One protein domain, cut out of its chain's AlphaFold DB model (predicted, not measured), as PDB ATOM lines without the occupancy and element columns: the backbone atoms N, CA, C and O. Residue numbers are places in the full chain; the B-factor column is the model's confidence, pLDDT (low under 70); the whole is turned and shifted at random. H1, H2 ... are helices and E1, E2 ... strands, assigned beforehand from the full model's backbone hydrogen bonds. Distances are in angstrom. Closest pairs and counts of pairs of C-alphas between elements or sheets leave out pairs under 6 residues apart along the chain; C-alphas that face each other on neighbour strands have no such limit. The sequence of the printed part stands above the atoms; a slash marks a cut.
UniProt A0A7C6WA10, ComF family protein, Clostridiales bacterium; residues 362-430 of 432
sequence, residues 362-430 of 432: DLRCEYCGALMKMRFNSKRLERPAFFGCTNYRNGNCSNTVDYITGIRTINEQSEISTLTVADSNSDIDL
ATOM      1  N   ASP A 362      74.441 121.505 153.790       91.75
ATOM      2  CA  ASP A 362      75.862 121.541 154.120       91.75
ATOM      3  C   ASP A 362      76.285 120.367 155.004       91.75
ATOM      4  O   ASP A 362      75.672 120.103 156.041       91.75
ATOM      5  N   LEU A 363      77.435 119.771 154.682       94.38
ATOM      6  CA  LEU A 363      78.075 118.785 155.546       94.38
ATOM      7  C   LEU A 363      78.509 119.424 156.874       94.38
ATOM      8  O   LEU A 363      79.269 120.403 156.905       94.38
ATOM      9  N   ARG A 364      78.074 118.831 157.987       95.25
ATOM     10  CA  ARG A 364      78.427 119.256 159.348       95.25
ATOM     11  C   ARG A 364      79.280 118.213 160.053       95.25
ATOM     12  O   ARG A 364      79.125 117.015 159.865       95.25
ATOM     13  N   CYS A 365      80.193 118.695 160.887       94.31
ATOM     14  CA  CYS A 365      81.072 117.868 161.693       94.31
ATOM     15  C   CYS A 365      80.272 117.178 162.800       94.31
ATOM     16  O   CYS A 365      79.725 117.856 163.666       94.31
ATOM     17  N   GLU A 366      80.298 115.849 162.839       92.25
ATOM     18  CA  GLU A 366      79.597 115.054 163.861       92.25
ATOM     19  C   GLU A 366      80.069 115.340 165.295       92.25
ATOM     20  O   GLU A 366      79.316 115.171 166.246       92.25
ATOM     21  N   TYR A 367      81.310 115.811 165.467       91.38
ATOM     22  CA  TYR A 367      81.876 116.075 166.790       91.38
ATOM     23  C   TYR A 367      81.462 117.431 167.382       91.38
ATOM     24  O   TYR A 367      81.220 117.536 168.580       91.38
ATOM     25  N   CYS A 368      81.434 118.495 166.572       92.38
ATOM     26  CA  CYS A 368      81.225 119.862 167.073       92.38
ATOM     27  C   CYS A 368      80.147 120.663 166.332       92.38
ATOM     28  O   CYS A 368      79.988 121.850 166.600       92.38
ATOM     29  N   GLY A 369      79.456 120.065 165.359       92.50
ATOM     30  CA  GLY A 369      78.394 120.700 164.568       92.50
ATOM     31  C   GLY A 369      78.861 121.763 163.562       92.50
ATOM     32  O   GLY A 369      78.058 122.259 162.768       92.50
ATOM     33  N   ALA A 370      80.150 122.117 163.563       94.31
ATOM     34  CA  ALA A 370      80.708 123.109 162.650       94.31
ATOM     35  C   ALA A 370      80.667 122.635 161.190       94.31
ATOM     36  O   ALA A 370      80.689 121.436 160.913       94.31
ATOM     37  N   LEU A 371      80.654 123.580 160.249       94.56
ATOM     38  CA  LEU A 371      80.681 123.272 158.820       94.56
ATOM     39  C   LEU A 371      81.946 122.493 158.447       94.56
ATOM     40  O   LEU A 371      83.036 122.726 158.982       94.56
ATOM     41  N   MET A 372      81.813 121.591 157.486       95.38
ATOM     42  CA  MET A 372      82.944 120.921 156.863       95.38
ATOM     43  C   MET A 372      83.170 121.494 155.468       95.38
ATOM     44  O   MET A 372      82.236 121.680 154.697       95.38
ATOM     45  N   LYS A 373      84.426 121.800 155.140       94.25
ATOM     46  CA  LYS A 373      84.816 122.325 153.824       94.25
ATOM     47  C   LYS A 373      85.695 121.319 153.109       94.25
ATOM     48  O   LYS A 373      86.580 120.743 153.746       94.25
ATOM     49  N   MET A 374      85.494 121.149 151.805       93.19
ATOM     50  CA  MET A 374      86.414 120.367 150.986       93.19
ATOM     51  C   MET A 374      87.808 121.013 150.989       93.19
ATOM     52  O   MET A 374      87.965 122.236 151.020       93.19
ATOM     53  N   ARG A 375      88.836 120.170 151.046       91.38
ATOM     54  CA  ARG A 375      90.246 120.542 151.132       91.38
ATOM     55  C   ARG A 375      91.082 119.598 150.276       91.38
ATOM     56  O   ARG A 375      90.751 118.426 150.107       91.38
ATOM     57  N   PHE A 376      92.212 120.118 149.809       88.88
ATOM     58  CA  PHE A 376      93.240 119.364 149.098       88.88
ATOM     59  C   PHE A 376      94.526 119.342 149.915       88.88
ATOM     60  O   PHE A 376      94.806 120.259 150.694       88.88
ATOM     61  N   ASN A 377      95.342 118.308 149.723       85.62
ATOM     62  CA  ASN A 377      96.673 118.295 150.303       85.62
ATOM     63  C   ASN A 377      97.604 119.207 149.492       85.62
ATOM     64  O   ASN A 377      97.907 118.923 148.340       85.62
ATOM     65  N   SER A 378      98.094 120.280 150.109       76.56
ATOM     66  CA  SER A 378      98.928 121.280 149.432       76.56
ATOM     67  C   SER A 378     100.331 120.795 149.048       76.56
ATOM     68  O   SER A 378     100.979 121.432 148.227       76.56
ATOM     69  N   LYS A 379     100.820 119.693 149.635       79.94
ATOM     70  CA  LYS A 379     102.165 119.147 149.372       79.94
ATOM     71  C   LYS A 379     102.159 117.924 148.459       79.94
ATOM     72  O   LYS A 379     103.215 117.528 147.982       79.94
ATOM     73  N   ARG A 380     101.003 117.279 148.311       81.56
ATOM     74  CA  ARG A 380     100.825 115.994 147.631       81.56
ATOM     75  C   ARG A 380      99.488 116.002 146.904       81.56
ATOM     76  O   ARG A 380      98.488 115.535 147.449       81.56
ATOM     77  N   LEU A 381      99.464 116.616 145.723       78.44
ATOM     78  CA  LEU A 381      98.244 116.825 144.936       78.44
ATOM     79  C   LEU A 381      97.614 115.514 144.459       78.44
ATOM     80  O   LEU A 381      96.421 115.502 144.185       78.44
ATOM     81  N   GLU A 382      98.391 114.429 144.434       79.06
ATOM     82  CA  GLU A 382      97.968 113.056 144.158       79.06
ATOM     83  C   GLU A 382      97.139 112.423 145.290       79.06
ATOM     84  O   GLU A 382      96.643 111.301 145.161       79.06
ATOM     85  N   ARG A 383      97.000 113.109 146.435       84.81
ATOM     86  CA  ARG A 383      96.124 112.656 147.517       84.81
ATOM     87  C   ARG A 383      94.664 113.030 147.240       84.81
ATOM     88  O   ARG A 383      94.411 114.137 146.761       84.81
ATOM     89  N   PRO A 384      93.711 112.164 147.634       87.00
ATOM     90  CA  PRO A 384      92.291 112.469 147.549       87.00
ATOM     91  C   PRO A 384      91.931 113.774 148.250       87.00
ATOM     92  O   PRO A 384      92.518 114.132 149.281       87.00
ATOM     93  N   ALA A 385      90.921 114.452 147.709       90.12
ATOM     94  CA  ALA A 385      90.226 115.487 148.454       90.12
ATOM     95  C   ALA A 385      89.595 114.892 149.726       90.12
ATOM     96  O   ALA A 385      89.370 113.685 149.840       90.12
ATOM     97  N   PHE A 386      89.315 115.747 150.700       92.75
ATOM     98  CA  PHE A 386      88.607 115.371 151.922       92.75
ATOM     99  C   PHE A 386      87.859 116.581 152.473       92.75
ATOM    100  O   PHE A 386      88.191 117.725 152.159       92.75
ATOM    101  N   PHE A 387      86.880 116.347 153.333       94.12
ATOM    102  CA  PHE A 387      86.194 117.395 154.069       94.12
ATOM    103  C   PHE A 387      86.865 117.596 155.425       94.12
ATOM    104  O   PHE A 387      86.988 116.671 156.224       94.12
ATOM    105  N   GLY A 388      87.315 118.818 155.699       94.69
ATOM    106  CA  GLY A 388      87.883 119.199 156.989       94.69
ATOM    107  C   GLY A 388      86.982 120.180 157.725       94.69
ATOM    108  O   GLY A 388      86.538 121.169 157.136       94.69
ATOM    109  N   CYS A 389      86.772 119.942 159.020       94.75
ATOM    110  CA  CYS A 389      86.034 120.842 159.906       94.75
ATOM    111  C   CYS A 389      86.575 122.291 159.841       94.75
ATOM    112  O   CYS A 389      87.783 122.519 159.738       94.75
ATOM    113  N   THR A 390      85.705 123.301 159.900       93.00
ATOM    114  CA  THR A 390      86.135 124.713 159.936       93.00
ATOM    115  C   THR A 390      86.785 125.106 161.259       93.00
ATOM    116  O   THR A 390      87.643 125.982 161.261       93.00
ATOM    117  N   ASN A 391      86.458 124.417 162.357       91.62
ATOM    118  CA  ASN A 391      87.079 124.616 163.674       91.62
ATOM    119  C   ASN A 391      88.371 123.803 163.851       91.62
ATOM    120  O   ASN A 391      88.861 123.647 164.973       91.62
ATOM    121  N   TYR A 392      88.913 123.265 162.752       83.56
ATOM    122  CA  TYR A 392      90.123 122.456 162.766       83.56
ATOM    123  C   TYR A 392      91.259 123.195 163.482       83.56
ATOM    124  O   TYR A 392      91.645 124.287 163.070       83.56
ATOM    125  N   ARG A 393      91.773 122.597 164.566       69.44
ATOM    126  CA  ARG A 393      92.829 123.124 165.460       69.44
ATOM    127  C   ARG A 393      92.533 124.423 166.226       69.44
ATOM    128  O   ARG A 393      93.234 124.676 167.197       69.44
ATOM    129  N   ASN A 394      91.503 125.188 165.871       71.62
ATOM    130  CA  ASN A 394      91.119 126.410 166.596       71.62
ATOM    131  C   ASN A 394      90.110 126.162 167.735       71.62
ATOM    132  O   ASN A 394      89.932 127.033 168.578       71.62
ATOM    133  N   GLY A 395      89.457 124.994 167.783       64.81
ATOM    134  CA  GLY A 395      88.437 124.675 168.796       64.81
ATOM    135  C   GLY A 395      88.437 123.215 169.256       64.81
ATOM    136  O   GLY A 395      87.370 122.623 169.365       64.81
ATOM    137  N   ASN A 396      89.615 122.604 169.440       78.06
ATOM    138  CA  ASN A 396      89.797 121.186 169.820       78.06
ATOM    139  C   ASN A 396      89.189 120.141 168.862       78.06
ATOM    140  O   ASN A 396      89.108 118.964 169.202       78.06
ATOM    141  N   CYS A 397      88.803 120.525 167.644       85.44
ATOM    142  CA  CYS A 397      88.322 119.586 166.637       85.44
ATOM    143  C   CYS A 397      89.442 119.219 165.654       85.44
ATOM    144  O   CYS A 397      90.127 120.094 165.117       85.44
ATOM    145  N   SER A 398      89.611 117.924 165.393       86.88
ATOM    146  CA  SER A 398      90.528 117.372 164.386       86.88
ATOM    147  C   SER A 398      89.799 116.538 163.329       86.88
ATOM    148  O   SER A 398      90.452 115.921 162.490       86.88
ATOM    149  N   ASN A 399      88.462 116.542 163.358       92.75
ATOM    150  CA  ASN A 399      87.646 115.647 162.554       92.75
ATOM    151  C   ASN A 399      87.732 115.962 161.052       92.75
ATOM    152  O   ASN A 399      87.644 117.123 160.627       92.75
ATOM    153  N   THR A 400      87.859 114.902 160.259       94.00
ATOM    154  CA  THR A 400      87.876 114.932 158.796       94.00
ATOM    155  C   THR A 400      87.048 113.776 158.260       94.00
ATOM    156  O   THR A 400      87.075 112.700 158.845       94.00
ATOM    157  N   VAL A 401      86.387 113.979 157.126       93.44
ATOM    158  CA  VAL A 401      85.616 112.948 156.421       93.44
ATOM    159  C   VAL A 401      86.219 112.793 155.029       93.44
ATOM    160  O   VAL A 401      86.575 113.795 154.403       93.44
ATOM    161  N   ASP A 402      86.406 111.565 154.547       91.56
ATOM    162  CA  ASP A 402      86.890 111.351 153.183       91.56
ATOM    163  C   ASP A 402      85.878 111.881 152.153       91.56
ATOM    164  O   ASP A 402      84.701 112.087 152.453       91.56
ATOM    165  N   TYR A 403      86.346 112.150 150.934       89.69
ATOM    166  CA  TYR A 403      85.505 112.774 149.916       89.69
ATOM    167  C   TYR A 403      84.249 111.955 149.597       89.69
ATOM    168  O   TYR A 403      83.166 112.519 149.529       89.69
ATOM    169  N   ILE A 404      84.365 110.635 149.448       86.25
ATOM    170  CA  ILE A 404      83.240 109.786 149.038       86.25
ATOM    171  C   ILE A 404      82.178 109.739 150.138       86.25
ATOM    172  O   ILE A 404      80.997 109.941 149.864       86.25
ATOM    173  N   THR A 405      82.586 109.539 151.390       89.81
ATOM    174  CA  THR A 405      81.652 109.536 152.522       89.81
ATOM    175  C   THR A 405      80.947 110.882 152.669       89.81
ATOM    176  O   THR A 405      79.724 110.920 152.760       89.81
ATOM    177  N   GLY A 406      81.685 111.997 152.622       91.69
ATOM    178  CA  GLY A 406      81.087 113.323 152.801       91.69
ATOM    179  C   GLY A 406      80.085 113.682 151.704       91.69
ATOM    180  O   GLY A 406      79.043 114.265 151.987       91.69
ATOM    181  N   ILE A 407      80.374 113.285 150.466       89.44
ATOM    182  CA  ILE A 407      79.497 113.482 149.313       89.44
ATOM    183  C   ILE A 407      78.194 112.670 149.458       89.44
ATOM    184  O   ILE A 407      77.115 113.239 149.323       89.44
ATOM    185  N   ARG A 408      78.270 111.390 149.863       89.25
ATOM    186  CA  ARG A 408      77.074 110.573 150.160       89.25
ATOM    187  C   ARG A 408      76.198 111.188 151.242       89.25
ATOM    188  O   ARG A 408      74.989 111.272 151.068       89.25
ATOM    189  N   THR A 409      76.807 111.656 152.329       91.69
ATOM    190  CA  THR A 409      76.073 112.296 153.424       91.69
ATOM    191  C   THR A 409      75.357 113.567 152.966       91.69
ATOM    192  O   THR A 409      74.213 113.786 153.352       91.69
ATOM    193  N   ILE A 410      75.993 114.395 152.127       91.75
ATOM    194  CA  ILE A 410      75.351 115.589 151.546       91.75
ATOM    195  C   ILE A 410      74.134 115.185 150.710       91.75
ATOM    196  O   ILE A 410      73.069 115.783 150.862       91.75
ATOM    197  N   ASN A 411      74.270 114.157 149.874       89.56
ATOM    198  CA  ASN A 411      73.182 113.663 149.037       89.56
ATOM    199  C   ASN A 411      72.012 113.108 149.850       89.56
ATOM    200  O   ASN A 411      70.870 113.482 149.605       89.56
ATOM    201  N   GLU A 412      72.289 112.282 150.857       90.19
ATOM    202  CA  GLU A 412      71.271 111.741 151.761       90.19
ATOM    203  C   GLU A 412      70.519 112.844 152.516       90.19
ATOM    204  O   GLU A 412      69.310 112.751 152.709       90.19
ATOM    205  N   GLN A 413      71.215 113.911 152.919       90.00
ATOM    206  CA  GLN A 413      70.607 115.053 153.606       90.00
ATOM    207  C   GLN A 413      69.837 115.991 152.668       90.00
ATOM    208  O   GLN A 413      68.924 116.679 153.123       90.00
ATOM    209  N   SER A 414      70.211 116.037 151.389       89.38
ATOM    210  CA  SER A 414      69.589 116.891 150.364       89.38
ATOM    211  C   SER A 414      68.451 116.190 149.613       89.38
ATOM    212  O   SER A 414      67.942 116.722 148.632       89.38
ATOM    213  N   GLU A 415      68.066 114.996 150.059       89.00
ATOM    214  CA  GLU A 415      67.046 114.149 149.452       89.00
ATOM    215  C   GLU A 415      65.653 114.800 149.431       89.00
ATOM    216  O   GLU A 415      65.212 115.377 150.426       89.00
ATOM    217  N   ILE A 416      64.927 114.645 148.316       88.88
ATOM    218  CA  ILE A 416      63.608 115.278 148.114       88.88
ATOM    219  C   ILE A 416      62.418 114.309 148.064       88.88
ATOM    220  O   ILE A 416      61.278 114.763 148.029       88.88
ATOM    221  N   SER A 417      62.623 112.988 148.101       85.31
ATOM    222  CA  SER A 417      61.515 112.009 148.054       85.31
ATOM    223  C   SER A 417      60.509 112.125 149.205       85.31
ATOM    224  O   SER A 417      59.403 111.600 149.102       85.31
ATOM    225  N   THR A 418      60.845 112.807 150.300       82.25
ATOM    226  CA  THR A 418      59.945 113.011 151.445       82.25
ATOM    227  C   THR A 418      59.074 114.261 151.328       82.25
ATOM    228  O   THR A 418      58.140 114.392 152.117       82.25
ATOM    229  N   LEU A 419      59.318 115.135 150.342       81.62
ATOM    230  CA  LEU A 419      58.547 116.366 150.160       81.62
ATOM    231  C   LEU A 419      57.063 116.075 149.894       81.62
ATOM    232  O   LEU A 419      56.680 115.071 149.277       81.62
ATOM    233  N   THR A 420      56.213 116.973 150.376       71.50
ATOM    234  CA  THR A 420      54.757 116.943 150.246       71.50
ATOM    235  C   THR A 420      54.232 118.258 149.670       71.50
ATOM    236  O   THR A 420      54.933 119.265 149.641       71.50
ATOM    237  N   VAL A 421      52.963 118.287 149.255       63.31
ATOM    238  CA  VAL A 421      52.294 119.511 148.766       63.31
ATOM    239  C   VAL A 421      52.240 120.621 149.837       63.31
ATOM    240  O   VAL A 421      52.125 121.802 149.521       63.31
ATOM    241  N   ALA A 422      52.367 120.286 151.123       59.59
ATOM    242  CA  ALA A 422      52.484 121.303 152.170       59.59
ATOM    243  C   ALA A 422      53.837 122.042 152.114       59.59
ATOM    244  O   ALA A 422      53.894 123.232 152.424       59.59
ATOM    245  N   ASP A 423      54.896 121.360 151.667       62.66
ATOM    246  CA  ASP A 423      56.249 121.911 151.554       62.66
ATOM    247  C   ASP A 423      56.381 122.849 150.340       62.66
ATOM    248  O   ASP A 423      57.173 123.791 150.368       62.66
ATOM    249  N   SER A 424      55.532 122.686 149.317       54.47
ATOM    250  CA  SER A 424      55.523 123.550 148.125       54.47
ATOM    251  C   SER A 424      55.016 124.975 148.336       54.47
ATOM    252  O   SER A 424      55.215 125.823 147.473       54.47
ATOM    253  N   ASN A 425      54.410 125.296 149.484       49.03
ATOM    254  CA  ASN A 425      54.102 126.697 149.801       49.03
ATOM    255  C   ASN A 425      55.382 127.541 149.961       49.03
ATOM    256  O   ASN A 425      55.342 128.744 149.735       49.03
ATOM    257  N   SER A 426      56.521 126.909 150.278       49.50
ATOM    258  CA  SER A 426      57.833 127.571 150.310       49.50
ATOM    259  C   SER A 426      58.450 127.798 148.922       49.50
ATOM    260  O   SER A 426      59.302 128.670 148.769       49.50
ATOM    261  N   ASP A 427      57.982 127.072 147.901       46.09
ATOM    262  CA  ASP A 427      58.427 127.226 146.512       46.09
ATOM    263  C   ASP A 427      57.799 128.469 145.847       46.09
ATOM    264  O   ASP A 427      58.400 129.079 144.964       46.09
ATOM    265  N   ILE A 428      56.615 128.893 146.312       46.06
ATOM    266  CA  ILE A 428      55.925 130.108 145.845       46.06
ATOM    267  C   ILE A 428      56.622 131.379 146.358       46.06
ATOM    268  O   ILE A 428      56.751 132.351 145.612       46.06
ATOM    269  N   ASP A 429      57.129 131.367 147.595       40.41
ATOM    270  CA  ASP A 429      57.831 132.508 148.204       40.41
ATOM    271  C   ASP A 429      59.208 132.785 147.565       40.41
ATOM    272  O   ASP A 429      59.761 133.869 147.726       40.41
ATOM    273  N   LEU A 430      59.764 131.829 146.812       41.25
ATOM    274  CA  LEU A 430      61.049 131.952 146.108       41.25
ATOM    275  C   LEU A 430      60.921 132.530 144.686       41.25
ATOM    276  O   LEU A 430      61.937 132.712 144.007       41.25
TER     277      LEU A 430
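What this domain is: This is residues 362 to 430 of the 432 residues of the protein "ComF family protein" of Clostridiales bacterium (UniProt A0A7C6WA10). A small three-stranded sheet, E1 to E3, has helix H1 set over one face by its first residues, 403 to 407; from H1 a thin tail, residues 415 to 430, sticks out and ends in the short helix H2. The loop residues 378 to 383 also stick out. The printed part has 69 residues, with named elements in the order E1, E2, E3, H1, H2; the sheet, E1 - E2 - E3, is antiparallel. The class is mixed, helices and strands, though under half of the residues are in named elements. The whole is only just loose, close to extended, with a radius of gyration of the C-alphas of 16.0 A, and spans 49 by 28 by 19 A.

How they stand to each other: E1, residues 372 to 375, and E2, residues 386 to 389, form an antiparallel hairpin at 137 degrees, with N 375 and O 386 at 2.8 A, within hydrogen-bond range. E2 and E3, residues 400 to 402, form another at 161 degrees, with N 387 and O 401 at 2.8 A. E1, E2 and E3 make a meander, each strand the antiparallel neighbour of the one before. H1, residues 403 to 413, is on the sheet, over E2 and E3, at a height over the sheet of 10.8 A. It runs along the strands, at 8 degrees to E2 on the local plane, and its line rises 37 degrees out of that plane, only just short of standing up from the sheet. The closest C-alphas of E2 and H1 are those of Phe 386 and Tyr 403, 4.5 A. H2, residues 425 to 430, is apart from H1 and the strands. Each O i to N i+4 pair in H1 is within hydrogen-bond range; in H2 0 of 2 are, and 0 of 3 O i to N i+3 pairs.

Where its parts are: E1 begins at C-alpha 372, (82.944, 120.921, 156.863), and is 9.3 A long; E2 is 10.0 A and E3 6.7 A. H1, 15.5 A, ends at C-alpha 413, (70.607, 115.053, 153.606). H2, 9.5 A, ends at C-alpha 430, (61.049, 131.952, 146.108).

The domain as a whole: The two farthest C-alphas, of Lys 379 and Val 421, are 49.9 A apart. The printed part has no cut; the link from H1 to H2 is long. pLDDT is under 70 at residues 393, 395 and 421 to 430.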